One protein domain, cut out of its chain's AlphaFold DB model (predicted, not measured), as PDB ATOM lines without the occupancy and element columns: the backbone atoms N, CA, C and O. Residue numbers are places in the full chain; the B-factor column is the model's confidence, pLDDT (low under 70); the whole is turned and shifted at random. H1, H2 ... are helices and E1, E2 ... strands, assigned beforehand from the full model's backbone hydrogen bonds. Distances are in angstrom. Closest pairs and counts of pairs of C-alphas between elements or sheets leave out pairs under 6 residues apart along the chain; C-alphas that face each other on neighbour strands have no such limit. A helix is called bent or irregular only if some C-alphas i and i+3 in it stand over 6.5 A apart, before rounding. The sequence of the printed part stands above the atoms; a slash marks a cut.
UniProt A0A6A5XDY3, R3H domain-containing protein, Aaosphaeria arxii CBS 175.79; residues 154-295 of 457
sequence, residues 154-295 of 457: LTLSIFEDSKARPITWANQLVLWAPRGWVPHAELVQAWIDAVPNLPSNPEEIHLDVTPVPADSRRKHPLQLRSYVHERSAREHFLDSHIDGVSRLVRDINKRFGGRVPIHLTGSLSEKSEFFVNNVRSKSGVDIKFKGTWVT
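Overview. This is residues 154 to 295 of the 457 residues of the protein "R3H domain-containing protein" of Aaosphaeria arxii CBS 175.79 (UniProt A0A6A5XDY3). A small sheet of three parallel strands, E1, E2 and E3, has one helix, H6, packed on one of its faces; H2 runs side by side with H6 without being on the sheet, and H7 crosses H6 steeply and only grazes the sheet. Past the end of E3 the chain turns into a second small parallel pair, E4 and E5, on which H4 packs, with H5 beside the early part of H7; the poorly determined H1 lies at that end of the length. The printed part has 142 residues with seven named helices and five named strands, in the order E1 H1 H2 E2 H3 H4 H5 H6 E3 E4 H7 E5, and its class is mixed, helices and strands. It is compact, with a radius of gyration of the C-alphas of 14.8 A, and only just elongated, with spans of 46 by 30 by 27 A.

Arrangement. E1, residues 154 to 157, is an edge strand and the parallel neighbour of the inner strand E2, residues 204 to 208, at 14 degrees; N 156 and O 206 are 2.8 A apart. E3, residues 262 to 265, is the other edge strand, parallel to E2 at 33 degrees, with N 263 and O 205 2.8 A apart. H1, residues 167 to 175, and H2, residues 185 to 197, stand between E1 and E2 in a strand-helix-strand unit, two parallel neighbour strands with helices between, whose crossover is right-handed. H1 is close to but not clearly touching H5, residues 231 to 239; the closest C-alphas, of Asn 171 and Ser 232, are 7.1 A apart. H2 touches H6, residues 242 to 256, at a shallow tilt of 1 degree, the same way, with the C-alphas of Ile 192 and Leu 248 closest at 5.2 A. H6 is on the sheet E1 E2 E3, in two layers, a helix on one face of a sheet; its closest pair with E3 is Val 249 and Ile 262, C-alphas 7.3 A apart. H3, residues 214 to 217, and H4, residues 221 to 228, touch only at the corner, and only just, with 3 pairs of C-alphas within 8 A; the closest are those of Arg 217 and Leu 224, 6.3 A. H3, H4, H5 and H6 lie between E2 and E3 in a second such unit. E3 runs on into E4, residues 267 to 269, at 71 degrees. E4, H7, residues 270 to 283, and E5, residues 292 to 294, form a third unit with a right-handed crossover; E4 and E5 are parallel at 37 degrees, with N 294 and O 268 2.7 A apart. The C-alphas of Val 228 in H4 and Ser 269 in E4 are 5.6 A apart, the closest of that pair. H7 touches H6 at a steep tilt of 51 degrees, the same way, closest at Ser 246 and Ser 283, C-alphas 4.6 A apart. H7 touches H5 with residues 271 to 275 alone, closest at Arg 234 and Ser 272, C-alphas 5.6 A apart. Every O i to N i+4 pair is within hydrogen-bond range in H4 and H6, against 3 of 5 in H1, 6 of 9 in H2, 3 of 5 in H5 and 7 of 10 in H7; H3 is too short for such a pair.

Along the chain. E1 begins at C-alpha 154, (-10.708, 18.136, 26.451). H1 measures 13.5 A, H2 20.0 A, E2 13.0 A, H6 21.4 A and H7 21.1 A from first to last C-alpha. H6 begins at C-alpha 242, (2.594, 8.033, 39.087), and E5 ends at C-alpha 294, (12.430, 18.523, 25.791). H2 and H7 are irregular: C-alphas 193 and 196 are 7.2 A apart, and C-alphas 271 and 274 are 7.3 A apart.

Size, cuts and confidence. The two C-alphas farthest apart, of Pro 178 and Asn 201, are 47.7 A apart. The printed part has no cut and no long link. Residues 218 to 223, of which 221 to 223 belong to H4, stand free. The mean pLDDT of the printed part is 83.8; it is under 70 at residues 161 to 183, 215 to 216, 219 to 220 and 222 to 223.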
ATOM      1  N   LEU A 154     -10.729  17.582  25.102       91.38
ATOM      2  CA  LEU A 154     -10.708  18.136  26.451       91.38
ATOM      3  C   LEU A 154      -9.298  18.011  27.026       91.38
ATOM      4  O   LEU A 154      -8.809  16.902  27.217       91.38
ATOM      5  N   THR A 155      -8.642  19.131  27.318       93.50
ATOM      6  CA  THR A 155      -7.308  19.154  27.930       93.50
ATOM      7  C   THR A 155      -7.409  19.558  29.396       93.50
ATOM      8  O   THR A 155      -7.908  20.637  29.703       93.50
ATOM      9  N   LEU A 156      -6.937  18.694  30.295       93.31
ATOM     10  CA  LEU A 156      -6.934  18.894  31.742       93.31
ATOM     11  C   LEU A 156      -5.510  19.182  32.212       93.31
ATOM     12  O   LEU A 156      -4.614  18.362  32.009       93.31
ATOM     13  N   SER A 157      -5.300  20.330  32.849       92.06
ATOM     14  CA  SER A 157      -3.984  20.716  33.352       92.06
ATOM     15  C   SER A 157      -3.750  20.195  34.764       92.06
ATOM     16  O   SER A 157      -4.222  20.764  35.748       92.06
ATOM     17  N   ILE A 158      -3.030  19.077  34.875       91.94
ATOM     18  CA  ILE A 158      -2.999  18.280  36.111       91.94
ATOM     19  C   ILE A 158      -2.239  18.991  37.235       91.94
ATOM     20  O   ILE A 158      -2.609  18.882  38.402       91.94
ATOM     21  N   PHE A 159      -1.199  19.751  36.884       87.31
ATOM     22  CA  PHE A 159      -0.283  20.376  37.844       87.31
ATOM     23  C   PHE A 159      -0.384  21.907  37.909       87.31
ATOM     24  O   PHE A 159       0.420  22.544  38.584       87.31
ATOM     25  N   GLU A 160      -1.328  22.522  37.192       76.62
ATOM     26  CA  GLU A 160      -1.348  23.978  37.026       76.62
ATOM     27  C   GLU A 160      -1.896  24.733  38.245       76.62
ATOM     28  O   GLU A 160      -1.498  25.876  38.444       76.62
ATOM     29  N   ASP A 161      -2.705  24.129  39.126       62.09
ATOM     30  CA  ASP A 161      -3.347  24.908  40.195       62.09
ATOM     31  C   ASP A 161      -3.755  24.120  41.459       62.09
ATOM     32  O   ASP A 161      -4.919  23.768  41.642       62.09
ATOM     33  N   SER A 162      -2.825  23.880  42.393       49.69
ATOM     34  CA  SER A 162      -3.202  23.448  43.758       49.69
ATOM     35  C   SER A 162      -3.496  24.594  44.719       49.69
ATOM     36  O   SER A 162      -3.866  24.325  45.859       49.69
ATOM     37  N   LYS A 163      -3.237  25.863  44.364       48.38
ATOM     38  CA  LYS A 163      -2.984  26.928  45.362       48.38
ATOM     39  C   LYS A 163      -1.912  26.563  46.411       48.38
ATOM     40  O   LYS A 163      -1.690  27.343  47.340       48.38
ATOM     41  N   ALA A 164      -1.242  25.408  46.301       44.03
ATOM     42  CA  ALA A 164      -0.100  25.102  47.137       44.03
ATOM     43  C   ALA A 164       0.987  26.105  46.761       44.03
ATOM     44  O   ALA A 164       1.095  26.515  45.601       44.03
ATOM     45  N   ARG A 165       1.766  26.541  47.755       48.75
ATOM     46  CA  ARG A 165       2.951  27.382  47.535       48.75
ATOM     47  C   ARG A 165       3.712  26.884  46.300       48.75
ATOM     48  O   ARG A 165       3.726  25.669  46.100       48.75
ATOM     49  N   PRO A 166       4.327  27.789  45.509       50.38
ATOM     50  CA  PRO A 166       4.929  27.477  44.215       50.38
ATOM     51  C   PRO A 166       5.565  26.088  44.225       50.38
ATOM     52  O   PRO A 166       6.316  25.788  45.146       50.38
ATOM     53  N   ILE A 167       5.270  25.224  43.255       50.44
ATOM     54  CA  ILE A 167       5.822  23.853  43.193       50.44
ATOM     55  C   ILE A 167       7.370  23.866  43.290       50.44
ATOM     56  O   ILE A 167       7.980  22.936  43.817       50.44
ATOM     57  N   THR A 168       8.001  24.984  42.910       46.94
ATOM     58  CA  THR A 168       9.402  25.322  43.207       46.94
ATOM     59  C   THR A 168       9.723  25.356  44.708       46.94
ATOM     60  O   THR A 168      10.697  24.750  45.133       46.94
ATOM     61  N   TRP A 169       8.908  26.004  45.539       46.34
ATOM     62  CA  TRP A 169       9.021  26.040  47.003       46.34
ATOM     63  C   TRP A 169       8.626  24.751  47.698       46.34
ATOM     64  O   TRP A 169       9.240  24.423  48.706       46.34
ATOM     65  N   ALA A 170       7.647  24.012  47.197       44.72
ATOM     66  CA  ALA A 170       7.210  22.798  47.869       44.72
ATOM     67  C   ALA A 170       8.278  21.679  47.810       44.72
ATOM     68  O   ALA A 170       8.465  20.942  48.776       44.72
ATOM     69  N   ASN A 171       9.102  21.679  46.753       46.47
ATOM     70  CA  ASN A 171      10.318  20.864  46.660       46.47
ATOM     71  C   ASN A 171      11.576  21.545  47.247       46.47
ATOM     72  O   ASN A 171      12.417  20.862  47.831       46.47
ATOM     73  N   GLN A 172      11.747  22.874  47.131       40.53
ATOM     74  CA  GLN A 172      12.942  23.564  47.661       40.53
ATOM     75  C   GLN A 172      12.923  23.779  49.182       40.53
ATOM     76  O   GLN A 172      13.995  23.813  49.789       40.53
ATOM     77  N   LEU A 173      11.758  23.892  49.830       40.50
ATOM     78  CA  LEU A 173      11.678  24.019  51.294       40.50
ATOM     79  C   LEU A 173      12.177  22.755  52.012       40.50
ATOM     80  O   LEU A 173      12.634  22.845  53.149       40.50
ATOM     81  N   VAL A 174      12.199  21.602  51.336       43.44
ATOM     82  CA  VAL A 174      12.743  20.348  51.882       43.44
ATOM     83  C   VAL A 174      14.276  20.285  51.815       43.44
ATOM     84  O   VAL A 174      14.885  19.564  52.592       43.44
ATOM     85  N   LEU A 175      14.960  21.121  51.021       41.00
ATOM     86  CA  LEU A 175      16.423  21.255  51.170       41.00
ATOM     87  C   LEU A 175      16.824  21.862  52.530       41.00
ATOM     88  O   LEU A 175      17.988  21.775  52.913       41.00
ATOM     89  N   TRP A 176      15.870  22.459  53.255       41.88
ATOM     90  CA  TRP A 176      16.062  23.042  54.586       41.88
ATOM     91  C   TRP A 176      15.351  22.254  55.694       41.88
ATOM     92  O   TRP A 176      15.667  22.442  56.867       41.88
ATOM     93  N   ALA A 177      14.430  21.351  55.346       42.28
ATOM     94  CA  ALA A 177      13.822  20.421  56.286       42.28
ATOM     95  C   ALA A 177      14.506  19.048  56.145       42.28
ATOM     96  O   ALA A 177      14.327  18.392  55.124       42.28
ATOM     97  N   PRO A 178      15.238  18.548  57.156       47.53
ATOM     98  CA  PRO A 178      15.924  17.247  57.108       47.53
ATOM     99  C   PRO A 178      14.976  16.027  57.048       47.53
ATOM    100  O   PRO A 178      15.367  14.918  57.399       47.53
ATOM    101  N   ARG A 179      13.707  16.208  56.660       44.62
ATOM    102  CA  ARG A 179      12.646  15.203  56.733       44.62
ATOM    103  C   ARG A 179      11.729  15.285  55.514       44.62
ATOM    104  O   ARG A 179      10.709  15.958  55.561       44.62
ATOM    105  N   GLY A 180      12.085  14.536  54.474       56.72
ATOM    106  CA  GLY A 180      11.120  13.969  53.532       56.72
ATOM    107  C   GLY A 180      10.621  14.897  52.428       56.72
ATOM    108  O   GLY A 180      10.113  15.990  52.657       56.72
ATOM    109  N   TRP A 181      10.729  14.402  51.203       62.03
ATOM    110  CA  TRP A 181      10.013  14.931  50.054       62.03
ATOM    111  C   TRP A 181       8.498  14.724  50.276       62.03
ATOM    112  O   TRP A 181       8.085  13.619  50.631       62.03
ATOM    113  N   VAL A 182       7.680  15.780  50.154       67.00
ATOM    114  CA  VAL A 182       6.232  15.717  50.439       67.00
ATOM    115  C   VAL A 182       5.452  15.560  49.133       67.00
ATOM    116  O   VAL A 182       5.442  16.490  48.324       67.00
ATOM    117  N   PRO A 183       4.768  14.423  48.915       69.31
ATOM    118  CA  PRO A 183       3.873  14.282  47.782       69.31
ATOM    119  C   PRO A 183       2.675  15.204  47.869       69.31
ATOM    120  O   PRO A 183       1.879  15.106  48.797       69.31
ATOM    121  N   HIS A 184       2.510  16.033  46.838       80.25
ATOM    122  CA  HIS A 184       1.323  16.856  46.619       80.25
ATOM    123  C   HIS A 184       0.175  16.043  46.018       80.25
ATOM    124  O   HIS A 184      -0.400  16.413  44.993       80.25
ATOM    125  N   ALA A 185      -0.160  14.910  46.641       87.38
ATOM    126  CA  ALA A 185      -1.206  14.012  46.156       87.38
ATOM    127  C   ALA A 185      -2.559  14.730  45.977       87.38
ATOM    128  O   ALA A 185      -3.347  14.351  45.108       87.38
ATOM    129  N   GLU A 186      -2.799  15.808  46.733       86.50
ATOM    130  CA  GLU A 186      -3.968  16.675  46.610       86.50
ATOM    131  C   GLU A 186      -4.150  17.279  45.207       86.50
ATOM    132  O   GLU A 186      -5.292  17.465  44.786       86.50
ATOM    133  N   LEU A 187      -3.063  17.525  44.456       85.75
ATOM    134  CA  LEU A 187      -3.115  18.040  43.078       85.75
ATOM    135  C   LEU A 187      -3.933  17.118  42.176       85.75
ATOM    136  O   LEU A 187      -4.831  17.551  41.456       85.75
ATOM    137  N   VAL A 188      -3.611  15.827  42.224       92.25
ATOM    138  CA  VAL A 188      -4.239  14.828  41.361       92.25
ATOM    139  C   VAL A 188      -5.566  14.363  41.950       92.25
ATOM    140  O   VAL A 188      -6.506  14.101  41.201       92.25
ATOM    141  N   GLN A 189      -5.684  14.318  43.281       93.44
ATOM    142  CA  GLN A 189      -6.930  13.945  43.949       93.44
ATOM    143  C   GLN A 189      -8.079  14.899  43.600       93.44
ATOM    144  O   GLN A 189      -9.169  14.432  43.287       93.44
ATOM    145  N   ALA A 190      -7.829  16.210  43.534       90.56
ATOM    146  CA  ALA A 190      -8.857  17.172  43.137       90.56
ATOM    147  C   ALA A 190      -9.394  16.915  41.713       90.56
ATOM    148  O   ALA A 190     -10.584  17.091  41.451       90.56
ATOM    149  N   TRP A 191      -8.535  16.461  40.794       94.25
ATOM    150  CA  TRP A 191      -8.952  16.042  39.455       94.25
ATOM    151  C   TRP A 191      -9.734  14.730  39.465       94.25
ATOM    152  O   TRP A 191     -10.730  14.629  38.750       94.25
ATOM    153  N   ILE A 192      -9.328  13.756  40.287       96.31
ATOM    154  CA  ILE A 192     -10.062  12.495  40.486       96.31
ATOM    155  C   ILE A 192     -11.493  12.788  40.952       96.31
ATOM    156  O   ILE A 192     -12.450  12.273  40.374       96.31
ATOM    157  N   ASP A 193     -11.649  13.680  41.929       94.62
ATOM    158  CA  ASP A 193     -12.953  14.055  42.484       94.62
ATOM    159  C   ASP A 193     -13.840  14.790  41.461       94.62
ATOM    160  O   ASP A 193     -15.067  14.763  41.559       94.62
ATOM    161  N   ALA A 194     -13.239  15.424  40.449       94.44
ATOM    162  CA  ALA A 194     -13.951  16.128  39.386       94.44
ATOM    163  C   ALA A 194     -14.312  15.251  38.172       94.44
ATOM    164  O   ALA A 194     -15.090  15.696  37.326       94.44
ATOM    165  N   VAL A 195     -13.824  14.005  38.087       96.25
ATOM    166  CA  VAL A 195     -14.134  13.071  36.984       96.25
ATOM    167  C   VAL A 195     -15.642  12.906  36.723       96.25
ATOM    168  O   VAL A 195     -16.037  12.919  35.553       96.25
ATOM    169  N   PRO A 196     -16.524  12.783  37.740       96.50
ATOM    170  CA  PRO A 196     -17.965  12.664  37.506       96.50
ATOM    171  C   PRO A 196     -18.572  13.855  36.751       96.50
ATOM    172  O   PRO A 196     -19.553  13.672  36.027       96.50
ATOM    173  N   ASN A 197     -17.959  15.036  36.878       93.50
ATOM    174  CA  ASN A 197     -18.425  16.300  36.309       93.50
ATOM    175  C   ASN A 197     -17.833  16.601  34.921       93.50
ATOM    176  O   ASN A 197     -18.110  17.656  34.351       93.50
ATOM    177  N   LEU A 198     -17.015  15.702  34.365       92.19
ATOM    178  CA  LEU A 198     -16.509  15.856  33.003       92.19
ATOM    179  C   LEU A 198     -17.671  15.868  31.988       92.19
ATOM    180  O   LEU A 198     -18.673  15.169  32.185       92.19
ATOM    181  N   PRO A 199     -17.547  16.630  30.882       90.25
ATOM    182  CA  PRO A 199     -18.563  16.663  29.836       90.25
ATOM    183  C   PRO A 199     -18.800  15.260  29.261       90.25
ATOM    184  O   PRO A 199     -17.881  14.452  29.169       90.25
ATOM    185  N   SER A 200     -20.036  14.962  28.856       90.31
ATOM    186  CA  SER A 200     -20.446  13.588  28.525       90.31
ATOM    187  C   SER A 200     -19.840  13.019  27.238       90.31
ATOM    188  O   SER A 200     -19.763  11.801  27.115       90.31
ATOM    189  N   ASN A 201     -19.439  13.868  26.283       88.69
ATOM    190  CA  ASN A 201     -19.090  13.445  24.920       88.69
ATOM    191  C   ASN A 201     -17.798  14.093  24.354       88.69
ATOM    192  O   ASN A 201     -17.860  14.653  23.258       88.69
ATOM    193  N   PRO A 202     -16.645  14.076  25.053       91.19
ATOM    194  CA  PRO A 202     -15.369  14.405  24.420       91.19
ATOM    195  C   PRO A 202     -14.994  13.317  23.400       91.19
ATOM    196  O   PRO A 202     -15.244  12.137  23.646       91.19
ATOM    197  N   GLU A 203     -14.392  13.687  22.266       93.25
ATOM    198  CA  GLU A 203     -13.817  12.699  21.336       93.25
ATOM    199  C   GLU A 203     -12.476  12.164  21.859       93.25
ATOM    200  O   GLU A 203     -12.192  10.986  21.689       93.25
ATOM    201  N   GLU A 204     -11.677  12.992  22.537       95.88
ATOM    202  CA  GLU A 204     -10.437  12.602  23.211       95.88
ATOM    203  C   GLU A 204     -10.167  13.460  24.459       95.88
ATOM    204  O   GLU A 204     -10.605  14.612  24.567       95.88
ATOM    205  N   ILE A 205      -9.428  12.896  25.421       96.50
ATOM    206  CA  ILE A 205      -9.022  13.583  26.655       96.50
ATOM    207  C   ILE A 205      -7.502  13.632  26.740       96.50
ATOM    208  O   ILE A 205      -6.816  12.618  26.635       96.50
ATOM    209  N   HIS A 206      -6.966  14.826  26.952       97.00
ATOM    210  CA  HIS A 206      -5.543  15.090  27.096       97.00
ATOM    211  C   HIS A 206      -5.248  15.504  28.537       97.00
ATOM    212  O   HIS A 206      -5.843  16.445  29.050       97.00
ATOM    213  N   LEU A 207      -4.313  14.828  29.196       97.12
ATOM    214  CA  LEU A 207      -3.847  15.176  30.536       97.12
ATOM    215  C   LEU A 207      -2.495  15.882  30.403       97.12
ATOM    216  O   LEU A 207      -1.490  15.245  30.080       97.12
ATOM    217  N   ASP A 208      -2.465  17.200  30.597       95.00
ATOM    218  CA  ASP A 208      -1.227  17.977  30.585       95.00
ATOM    219  C   ASP A 208      -0.470  17.754  31.898       95.00
ATOM    220  O   ASP A 208      -0.835  18.263  32.963       95.00
ATOM    221  N   VAL A 209       0.602  16.973  31.785       95.19
ATOM    222  CA  VAL A 209       1.473  16.541  32.882       95.19
ATOM    223  C   VAL A 209       2.766  17.356  32.952       95.19
ATOM    224  O   VAL A 209       3.747  16.901  33.533       95.19
ATOM    225  N   THR A 210       2.801  18.565  32.380       92.44
ATOM    226  CA  THR A 210       3.965  19.457  32.505       92.44
ATOM    227  C   THR A 210       4.201  19.774  33.989       92.44
ATOM    228  O   THR A 210       3.332  20.420  34.589       92.44
ATOM    229  N   PRO A 211       5.336  19.376  34.603       89.00
ATOM    230  CA  PRO A 211       5.546  19.420  36.057       89.00
ATOM    231  C   PRO A 211       5.825  20.836  36.590       89.00
ATOM    232  O   PRO A 211       6.605  21.016  37.517       89.00
ATOM    233  N   VAL A 212       5.234  21.866  35.985       80.06
ATOM    234  CA  VAL A 212       5.564  23.278  36.198       80.06
ATOM    235  C   VAL A 212       4.330  24.026  36.714       80.06
ATOM    236  O   VAL A 212       3.252  23.870  36.131       80.06
ATOM    237  N   PRO A 213       4.473  24.874  37.754       70.88
ATOM    238  CA  PRO A 213       3.363  25.667  38.279       70.88
ATOM    239  C   PRO A 213       2.867  26.711  37.265       70.88
ATOM    240  O   PRO A 213       3.658  27.211  36.458       70.88
ATOM    241  N   ALA A 214       1.581  27.086  37.340       71.56
ATOM    242  CA  ALA A 214       0.925  28.031  36.420       71.56
ATOM    243  C   ALA A 214       1.755  29.279  36.109       71.56
ATOM    244  O   ALA A 214       1.988  29.604  34.944       71.56
ATOM    245  N   ASP A 215       2.251  29.953  37.147       68.88
ATOM    246  CA  ASP A 215       2.980  31.212  36.990       68.88
ATOM    247  C   ASP A 215       4.257  31.047  36.167       68.88
ATOM    248  O   ASP A 215       4.672  31.973  35.478       68.88
ATOM    249  N   SER A 216       4.877  29.864  36.212       69.25
ATOM    250  CA  SER A 216       6.096  29.560  35.457       69.25
ATOM    251  C   SER A 216       5.805  29.107  34.027       69.25
ATOM    252  O   SER A 216       6.623  29.350  33.145       69.25
ATOM    253  N   ARG A 217       4.620  28.541  33.758       73.62
ATOM    254  CA  ARG A 217       4.165  28.227  32.391       73.62
ATOM    255  C   ARG A 217       3.955  29.482  31.543       73.62
ATOM    256  O   ARG A 217       4.158  29.445  30.337       73.62
ATOM    257  N   ARG A 218       3.581  30.596  32.183       71.75
ATOM    258  CA  ARG A 218       3.416  31.910  31.533       71.75
ATOM    259  C   ARG A 218       4.740  32.625  31.263       71.75
ATOM    260  O   ARG A 218       4.743  33.655  30.590       71.75
ATOM    261  N   LYS A 219       5.852  32.126  31.807       68.69
ATOM    262  CA  LYS A 219       7.173  32.707  31.569       68.69
ATOM    263  C   LYS A 219       7.739  32.247  30.228       68.69
ATOM    264  O   LYS A 219       7.176  31.407  29.531       68.69
ATOM    265  N   HIS A 220       8.879  32.828  29.864       64.44
ATOM    266  CA  HIS A 220       9.559  32.545  28.608       64.44
ATOM    267  C   HIS A 220       9.782  31.027  28.410       64.44
ATOM    268  O   HIS A 220      10.255  30.375  29.345       64.44
ATOM    269  N   PRO A 221       9.539  30.456  27.209       70.88
ATOM    270  CA  PRO A 221       9.649  29.012  26.957       70.88
ATOM    271  C   PRO A 221      10.978  28.384  27.396       70.88
ATOM    272  O   PRO A 221      11.009  27.241  27.836       70.88
ATOM    273  N   LEU A 222      12.081  29.135  27.331       65.62
ATOM    274  CA  LEU A 222      13.394  28.670  27.800       65.62
ATOM    275  C   LEU A 222      13.409  28.327  29.296       65.62
ATOM    276  O   LEU A 222      14.028  27.346  29.693       65.62
ATOM    277  N   GLN A 223      12.696  29.099  30.121       66.81
ATOM    278  CA  GLN A 223      12.622  28.853  31.562       66.81
ATOM    279  C   GLN A 223      11.838  27.576  31.855       66.81
ATOM    280  O   GLN A 223      12.278  26.751  32.653       66.81
ATOM    281  N   LEU A 224      10.727  27.372  31.140       75.31
ATOM    282  CA  LEU A 224       9.948  26.138  31.212       75.31
ATOM    283  C   LEU A 224      10.812  24.919  30.863       75.31
ATOM    284  O   LEU A 224      10.824  23.929  31.591       75.31
ATOM    285  N   ARG A 225      11.570  25.010  29.764       81.50
ATOM    286  CA  ARG A 225      12.417  23.917  29.280       81.50
ATOM    287  C   ARG A 225      13.571  23.588  30.231       81.50
ATOM    288  O   ARG A 225      13.860  22.417  30.437       81.50
ATOM    289  N   SER A 226      14.201  24.589  30.846       72.12
ATOM    290  CA  SER A 226      15.214  24.352  31.882       72.12
ATOM    291  C   SER A 226      14.612  23.658  33.110       72.12
ATOM    292  O   SER A 226      15.172  22.678  33.599       72.12
ATOM    293  N   TYR A 227      13.434  24.104  33.556       77.81
ATOM    294  CA  TYR A 227      12.776  23.561  34.742       77.81
ATOM    295  C   TYR A 227      12.403  22.079  34.589       77.81
ATOM    296  O   TYR A 227      12.669  21.277  35.480       77.81
ATOM    297  N   VAL A 228      11.830  21.671  33.449       85.00
ATOM    298  CA  VAL A 228      11.439  20.259  33.244       85.00
ATOM    299  C   VAL A 228      12.636  19.298  33.222       85.00
ATOM    300  O   VAL A 228      12.451  18.094  33.394       85.00
ATOM    301  N   HIS A 229      13.859  19.809  33.038       82.50
ATOM    302  CA  HIS A 229      15.100  19.036  33.123       82.50
ATOM    303  C   HIS A 229      15.686  18.939  34.534       82.50
ATOM    304  O   HIS A 229      16.609  18.138  34.742       82.50
ATOM    305  N   GLU A 230      15.189  19.718  35.495       77.62
ATOM    306  CA  GLU A 230      15.636  19.608  36.876       77.62
ATOM    307  C   GLU A 230      15.331  18.217  37.427       77.62
ATOM    308  O   GLU A 230      14.240  17.672  37.247       77.62
ATOM    309  N   ARG A 231      16.301  17.633  38.137       79.31
ATOM    310  CA  ARG A 231      16.161  16.304  38.746       79.31
ATOM    311  C   ARG A 231      14.958  16.235  39.693       79.31
ATOM    312  O   ARG A 231      14.246  15.241  39.704       79.31
ATOM    313  N   SER A 232      14.714  17.305  40.444       77.62
ATOM    314  CA  SER A 232      13.557  17.473  41.330       77.62
ATOM    315  C   SER A 232      12.227  17.346  40.587       77.62
ATOM    316  O   SER A 232      11.364  16.589  41.020       77.62
ATOM    317  N   ALA A 233      12.069  18.058  39.471       81.81
ATOM    318  CA  ALA A 233      10.857  18.025  38.661       81.81
ATOM    319  C   ALA A 233      10.705  16.687  37.925       81.81
ATOM    320  O   ALA A 233       9.631  16.095  37.927       81.81
ATOM    321  N   ARG A 234      11.785  16.198  37.310       84.06
ATOM    322  CA  ARG A 234      11.758  14.983  36.496       84.06
ATOM    323  C   ARG A 234      11.607  13.710  37.312       84.06
ATOM    324  O   ARG A 234      10.831  12.859  36.913       84.06
ATOM    325  N   GLU A 235      12.433  13.519  38.334       84.12
ATOM    326  CA  GLU A 235      12.498  12.253  39.067       84.12
ATOM    327  C   GLU A 235      11.535  12.321  40.237       84.12
ATOM    328  O   GLU A 235      10.505  11.672  40.209       84.12
ATOM    329  N   HIS A 236      11.808  13.177  41.217       84.19
ATOM    330  CA  HIS A 236      11.067  13.148  42.477       84.19
ATOM    331  C   HIS A 236       9.597  13.544  42.321       84.19
ATOM    332  O   HIS A 236       8.719  12.828  42.789       84.19
ATOM    333  N   PHE A 237       9.319  14.652  41.630       86.31
ATOM    334  CA  PHE A 237       7.950  15.139  41.478       86.31
ATOM    335  C   PHE A 237       7.101  14.264  40.556       86.31
ATOM    336  O   PHE A 237       5.923  14.072  40.829       86.31
ATOM    337  N   LEU A 238       7.631  13.753  39.446       92.06
ATOM    338  CA  LEU A 238       6.822  12.895  38.579       92.06
ATOM    339  C   LEU A 238       6.638  11.499  39.182       92.06
ATOM    340  O   LEU A 238       5.518  10.992  39.157       92.06
ATOM    341  N   ASP A 239       7.692  10.907  39.755       91.62
ATOM    342  CA  ASP A 239       7.656   9.555  40.331       91.62
ATOM    343  C   ASP A 239       6.554   9.413  41.385       91.62
ATOM    344  O   ASP A 239       5.696   8.534  41.328       91.62
ATOM    345  N   SER A 240       6.469  10.388  42.274       90.31
ATOM    346  CA  SER A 240       5.461  10.419  43.320       90.31
ATOM    347  C   SER A 240       4.014  10.565  42.867       90.31
ATOM    348  O   SER A 240       3.090  10.283  43.627       90.31
ATOM    349  N   HIS A 241       3.799  11.103  41.665       93.38
ATOM    350  CA  HIS A 241       2.468  11.325  41.114       93.38
ATOM    351  C   HIS A 241       2.053  10.194  40.172       93.38
ATOM    352  O   HIS A 241       0.917  10.208  39.701       93.38
ATOM    353  N   ILE A 242       2.911   9.191  39.933       96.38
ATOM    354  CA  ILE A 242       2.594   8.033  39.087       96.38
ATOM    355  C   ILE A 242       1.282   7.385  39.534       96.38
ATOM    356  O   ILE A 242       0.395   7.186  38.706       96.38
ATOM    357  N   ASP A 243       1.122   7.077  40.824       96.75
ATOM    358  CA  ASP A 243      -0.062   6.356  41.314       96.75
ATOM    359  C   ASP A 243      -1.336   7.199  41.227       96.75
ATOM    360  O   ASP A 243      -2.375   6.712  40.772       96.75
ATOM    361  N   GLY A 244      -1.242   8.481  41.592       95.81
ATOM    362  CA  GLY A 244      -2.349   9.427  41.475       95.81
ATOM    363  C   GLY A 244      -2.801   9.587  40.024       95.81
ATOM    364  O   GLY A 244      -3.985   9.438  39.723       95.81
ATOM    365  N   VAL A 245      -1.866   9.836  39.102       97.19
ATOM    366  CA  VAL A 245      -2.182  10.040  37.679       97.19
ATOM    367  C   VAL A 245      -2.690   8.742  37.046       97.19
ATOM    368  O   VAL A 245      -3.655   8.772  36.286       97.19
ATOM    369  N   SER A 246      -2.129   7.586  37.413       98.38
ATOM    370  CA  SER A 246      -2.626   6.278  36.961       98.38
ATOM    371  C   SER A 246      -4.065   6.024  37.406       98.38
ATOM    372  O   SER A 246      -4.876   5.514  36.629       98.38
ATOM    373  N   ARG A 247      -4.406   6.394  38.650       97.94
ATOM    374  CA  ARG A 247      -5.778   6.318  39.162       97.94
ATOM    375  C   ARG A 247      -6.709   7.262  38.405       97.94
ATOM    376  O   ARG A 247      -7.756   6.805  37.962       97.94
ATOM    377  N   LEU A 248      -6.303   8.515  38.196       97.69
ATOM    378  CA  LEU A 248      -7.069   9.486  37.411       97.69
ATOM    379  C   LEU A 248      -7.390   8.949  36.010       97.69
ATOM    380  O   LEU A 248      -8.543   8.990  35.585       97.69
ATOM    381  N   VAL A 249      -6.400   8.381  35.316       98.38
ATOM    382  CA  VAL A 249      -6.612   7.777  33.994       98.38
ATOM    383  C   VAL A 249      -7.642   6.648  34.051       98.38
ATOM    384  O   VAL A 249      -8.540   6.611  33.211       98.38
ATOM    385  N   ARG A 250      -7.555   5.735  35.030       98.50
ATOM    386  CA  ARG A 250      -8.541   4.647  35.177       98.50
ATOM    387  C   ARG A 250      -9.944   5.171  35.428       98.50
ATOM    388  O   ARG A 250     -10.886   4.648  34.839       98.50
ATOM    389  N   ASP A 251     -10.083   6.180  36.281       98.31
ATOM    390  CA  ASP A 251     -11.385   6.736  36.647       98.31
ATOM    391  C   ASP A 251     -12.032   7.436  35.440       98.31
ATOM    392  O   ASP A 251     -13.211   7.204  35.158       98.31
ATOM    393  N   ILE A 252     -11.249   8.181  34.647       97.75
ATOM    394  CA  ILE A 252     -11.691   8.745  33.361       97.75
ATOM    395  C   ILE A 252     -12.071   7.623  32.382       97.75
ATOM    396  O   ILE A 252     -13.168   7.628  31.823       97.75
ATOM    397  N   ASN A 253     -11.212   6.618  32.204       98.25
ATOM    398  CA  ASN A 253     -11.462   5.506  31.286       98.25
ATOM    399  C   ASN A 253     -12.749   4.747  31.646       98.25
ATOM    400  O   ASN A 253     -13.576   4.455  30.780       98.25
ATOM    401  N   LYS A 254     -12.961   4.489  32.942       98.06
ATOM    402  CA  LYS A 254     -14.176   3.870  33.480       98.06
ATOM    403  C   LYS A 254     -15.403   4.748  33.237       98.06
ATOM    404  O   LYS A 254     -16.429   4.228  32.803       98.06
ATOM    405  N   ARG A 255     -15.304   6.065  33.463       97.06
ATOM    406  CA  ARG A 255     -16.403   7.024  33.251       97.06
ATOM    407  C   ARG A 255     -16.936   6.996  31.818       97.06
ATOM    408  O   ARG A 255     -18.151   7.079  31.631       97.06
ATOM    409  N   PHE A 256     -16.050   6.854  30.833       96.88
ATOM    410  CA  PHE A 256     -16.403   6.829  29.409       96.88
ATOM    411  C   PHE A 256     -16.544   5.413  28.818       96.88
ATOM    412  O   PHE A 256     -16.862   5.259  27.633       96.88
ATOM    413  N   GLY A 257     -16.360   4.368  29.633       97.06
ATOM    414  CA  GLY A 257     -16.463   2.968  29.214       97.06
ATOM    415  C   GLY A 257     -15.402   2.560  28.189       97.06
ATOM    416  O   GLY A 257     -15.707   1.797  27.280       97.06
ATOM    417  N   GLY A 258     -14.194   3.128  28.269       96.88
ATOM    418  CA  GLY A 258     -13.087   2.833  27.352       96.88
ATOM    419  C   GLY A 258     -13.237   3.371  25.928       96.88
ATOM    420  O   GLY A 258     -12.401   3.084  25.080       96.88
ATOM    421  N   ARG A 259     -14.295   4.140  25.642       97.00
ATOM    422  CA  ARG A 259     -14.591   4.636  24.286       97.00
ATOM    423  C   ARG A 259     -13.836   5.906  23.914       97.00
ATOM    424  O   ARG A 259     -13.687   6.188  22.731       97.00
ATOM    425  N   VAL A 260     -13.408   6.677  24.911       96.69
ATOM    426  CA  VAL A 260     -12.724   7.955  24.708       96.69
ATOM    427  C   VAL A 260     -11.224   7.734  24.899       96.69
ATOM    428  O   VAL A 260     -10.821   7.382  26.009       96.69
ATOM    429  N   PRO A 261     -10.389   7.914  23.860       97.62
ATOM    430  CA  PRO A 261      -8.942   7.838  23.995       97.62
ATOM    431  C   PRO A 261      -8.415   8.876  24.988       97.62
ATOM    432  O   PRO A 261      -8.841  10.033  25.011       97.62
ATOM    433  N   ILE A 262      -7.453   8.438  25.803       98.06
ATOM    434  CA  ILE A 262      -6.781   9.262  26.806       98.06
ATOM    435  C   ILE A 262      -5.309   9.383  26.418       98.06
ATOM    436  O   ILE A 262      -4.618   8.389  26.183       98.06
ATOM    437  N   HIS A 263      -4.813  10.613  26.369       98.00
ATOM    438  CA  HIS A 263      -3.430  10.933  26.040       98.00
ATOM    439  C   HIS A 263      -2.775  11.713  27.175       98.00
ATOM    440  O   HIS A 263      -3.412  12.550  27.812       98.00
ATOM    441  N   LEU A 264      -1.483  11.482  27.404       98.00
ATOM    442  CA  LEU A 264      -0.662  12.426  28.161       98.00
ATOM    443  C   LEU A 264      -0.142  13.493  27.196       98.00
ATOM    444  O   LEU A 264       0.205  13.191  26.054       98.00
ATOM    445  N   THR A 265      -0.078  14.741  27.640       96.88
ATOM    446  CA  THR A 265       0.472  15.857  26.861       96.88
ATOM    447  C   THR A 265       1.299  16.784  27.754       96.88
ATOM    448  O   THR A 265       1.558  16.469  28.915       96.88
ATOM    449  N   GLY A 266       1.732  17.921  27.216       93.88
ATOM    450  CA  GLY A 266       2.553  18.905  27.910       93.88
ATOM    451  C   GLY A 266       4.020  18.844  27.496       93.88
ATOM    452  O   GLY A 266       4.357  18.299  26.449       93.88
ATOM    453  N   SER A 267       4.898  19.429  28.305       93.50
ATOM    454  CA  SER A 267       6.353  19.402  28.117       93.50
ATOM    455  C   SER A 267       7.008  18.535  29.189       93.50
ATOM    456  O   SER A 267       6.883  18.821  30.380       93.50
ATOM    457  N   LEU A 268       7.732  17.501  28.769       94.75
ATOM    458  CA  LEU A 268       8.487  16.606  29.649       94.75
ATOM    459  C   LEU A 268       9.940  16.534  29.190       94.75
ATOM    460  O   LEU A 268      10.208  16.622  27.998       94.75
ATOM    461  N   SER A 269      10.882  16.333  30.110       92.94
ATOM    462  CA  SER A 269      12.242  15.950  29.717       92.94
ATOM    463  C   SER A 269      12.206  14.577  29.040       92.94
ATOM    464  O   SER A 269      11.465  13.706  29.484       92.94
ATOM    465  N   GLU A 270      13.042  14.338  28.029       94.81
ATOM    466  CA  GLU A 270      13.235  12.996  27.440       94.81
ATOM    467  C   GLU A 270      13.539  11.927  28.508       94.81
ATOM    468  O   GLU A 270      13.059  10.800  28.458       94.81
ATOM    469  N   LYS A 271      14.255  12.319  29.567       93.38
ATOM    470  CA  LYS A 271      14.588  11.445  30.695       93.38
ATOM    471  C   LYS A 271      13.382  11.127  31.593       93.38
ATOM    472  O   LYS A 271      13.512  10.309  32.495       93.38
ATOM    473  N   SER A 272      12.244  11.800  31.410       95.25
ATOM    474  CA  SER A 272      10.980  11.544  32.116       95.25
ATOM    475  C   SER A 272      10.148  10.436  31.458       95.25
ATOM    476  O   SER A 272       9.016  10.212  31.874       95.25
ATOM    477  N   GLU A 273      10.657   9.737  30.437       96.94
ATOM    478  CA  GLU A 273       9.925   8.658  29.757       96.94
ATOM    479  C   GLU A 273       9.420   7.574  30.727       96.94
ATOM    480  O   GLU A 273       8.307   7.062  30.574       96.94
ATOM    481  N   PHE A 274      10.183   7.301  31.791       96.44
ATOM    482  CA  PHE A 274       9.790   6.375  32.854       96.44
ATOM    483  C   PHE A 274       8.409   6.709  33.446       96.44
ATOM    484  O   PHE A 274       7.626   5.801  33.713       96.44
ATOM    485  N   PHE A 275       8.071   7.995  33.607       97.06
ATOM    486  CA  PHE A 275       6.782   8.429  34.145       97.06
ATOM    487  C   PHE A 275       5.633   8.009  33.224       97.06
ATOM    488  O   PHE A 275       4.664   7.407  33.681       97.06
ATOM    489  N   VAL A 276       5.762   8.262  31.916       97.88
ATOM    490  CA  VAL A 276       4.748   7.889  30.916       97.88
ATOM    491  C   VAL A 276       4.557   6.371  30.885       97.88
ATOM    492  O   VAL A 276       3.421   5.892  30.905       97.88
ATOM    493  N   ASN A 277       5.657   5.614  30.893       98.00
ATOM    494  CA  ASN A 277       5.622   4.151  30.878       98.00
ATOM    495  C   ASN A 277       4.990   3.576  32.152       98.00
ATOM    496  O   ASN A 277       4.150   2.679  32.069       98.00
ATOM    497  N   ASN A 278       5.315   4.130  33.321       98.12
ATOM    498  CA  ASN A 278       4.723   3.709  34.587       98.12
ATOM    499  C   ASN A 278       3.230   4.048  34.670       98.12
ATOM    500  O   ASN A 278       2.445   3.199  35.092       98.12
ATOM    501  N   VAL A 279       2.810   5.236  34.218       98.12
ATOM    502  CA  VAL A 279       1.386   5.607  34.174       98.12
ATOM    503  C   VAL A 279       0.609   4.685  33.230       98.12
ATOM    504  O   VAL A 279      -0.463   4.196  33.596       98.12
ATOM    505  N   ARG A 280       1.154   4.372  32.046       98.12
ATOM    506  CA  ARG A 280       0.574   3.379  31.124       98.12
ATOM    507  C   ARG A 280       0.445   2.010  31.800       98.12
ATOM    508  O   ARG A 280      -0.646   1.448  31.844       98.12
ATOM    509  N   SER A 281       1.533   1.500  32.380       98.06
ATOM    510  CA  SER A 281       1.561   0.172  33.001       98.06
ATOM    511  C   SER A 281       0.602   0.051  34.189       98.06
ATOM    512  O   SER A 281      -0.110  -0.943  34.291       98.06
ATOM    513  N   LYS A 282       0.569   1.036  35.097       98.38
ATOM    514  CA  LYS A 282      -0.248   0.974  36.323       98.38
ATOM    515  C   LYS A 282      -1.725   1.305  36.094       98.38
ATOM    516  O   LYS A 282      -2.582   0.874  36.874       98.38
ATOM    517  N   SER A 283      -2.046   2.084  35.062       98.06
ATOM    518  CA  SER A 283      -3.441   2.360  34.701       98.06
ATOM    519  C   SER A 283      -4.091   1.203  33.939       98.06
ATOM    520  O   SER A 283      -5.304   1.035  34.039       98.06
ATOM    521  N   GLY A 284      -3.313   0.403  33.199       98.00
ATOM    522  CA  GLY A 284      -3.842  -0.640  32.314       98.00
ATOM    523  C   GLY A 284      -4.600  -0.084  31.102       98.00
ATOM    524  O   GLY A 284      -5.360  -0.811  30.467       98.00
ATOM    525  N   VAL A 285      -4.428   1.205  30.796       98.06
ATOM    526  CA  VAL A 285      -5.027   1.885  29.641       98.06
ATOM    527  C   VAL A 285      -3.931   2.123  28.601       98.06
ATOM    528  O   VAL A 285      -2.812   2.500  28.955       98.06
ATOM    529  N   ASP A 286      -4.232   1.913  27.315       97.44
ATOM    530  CA  ASP A 286      -3.296   2.252  26.236       97.44
ATOM    531  C   ASP A 286      -3.201   3.774  26.077       97.44
ATOM    532  O   ASP A 286      -4.007   4.415  25.403       97.44
ATOM    533  N   ILE A 287      -2.219   4.361  26.757       96.88
ATOM    534  CA  ILE A 287      -1.971   5.797  26.744       96.88
ATOM    535  C   ILE A 287      -0.780   6.109  25.845       96.88
ATOM    536  O   ILE A 287       0.288   5.493  25.939       96.88
ATOM    537  N   LYS A 288      -0.922   7.158  25.035       97.06
ATOM    538  CA  LYS A 288       0.168   7.745  24.244       97.06
ATOM    539  C   LYS A 288       0.526   9.122  24.782       97.06
ATOM    540  O   LYS A 288      -0.360   9.867  25.199       97.06
ATOM    541  N   PHE A 289       1.811   9.461  24.740       97.75
ATOM    542  CA  PHE A 289       2.259  10.831  24.958       97.75
ATOM    543  C   PHE A 289       2.212  11.587  23.624       97.75
ATOM    544  O   PHE A 289       2.886  11.197  22.674       97.75
ATOM    545  N   LYS A 290       1.387  12.636  23.548       97.00
ATOM    546  CA  LYS A 290       1.242  13.544  22.393       97.00
ATOM    547  C   LYS A 290       1.876  14.926  22.652       97.00
ATOM    548  O   LYS A 290       1.599  15.871  21.921       97.00
ATOM    549  N   GLY A 291       2.658  15.060  23.724       95.44
ATOM    550  CA  GLY A 291       3.314  16.309  24.105       95.44
ATOM    551  C   GLY A 291       4.697  16.496  23.474       95.44
ATOM    552  O   GLY A 291       5.094  15.783  22.554       95.44
ATOM    553  N   THR A 292       5.449  17.451  24.014       94.81
ATOM    554  CA  THR A 292       6.816  17.772  23.602       94.81
ATOM    555  C   THR A 292       7.817  17.109  24.539       94.81
ATOM    556  O   THR A 292       7.821  17.371  25.745       94.81
ATOM    557  N   TRP A 293       8.710  16.302  23.972       95.69
ATOM    558  CA  TRP A 293       9.930  15.885  24.650       95.69
ATOM    559  C   TRP A 293      10.964  17.000  24.542       95.69
ATOM    560  O   TRP A 293      11.394  17.367  23.453       95.69
ATOM    561  N   VAL A 294      11.339  17.566  25.681       90.19
ATOM    562  CA  VAL A 294      12.430  18.523  25.791       90.19
ATOM    563  C   VAL A 294      13.716  17.713  25.888       90.19
ATOM    564  O   VAL A 294      13.896  16.911  26.812       90.19
ATOM    565  N   THR A 295      14.583  17.876  24.893       88.25
ATOM    566  CA  THR A 295      15.925  17.293  24.911       88.25
ATOM    567  C   THR A 295      16.852  18.137  25.777       88.25
ATOM    568  O   THR A 295      16.615  19.328  26.004       88.25
TER     569      THR A 295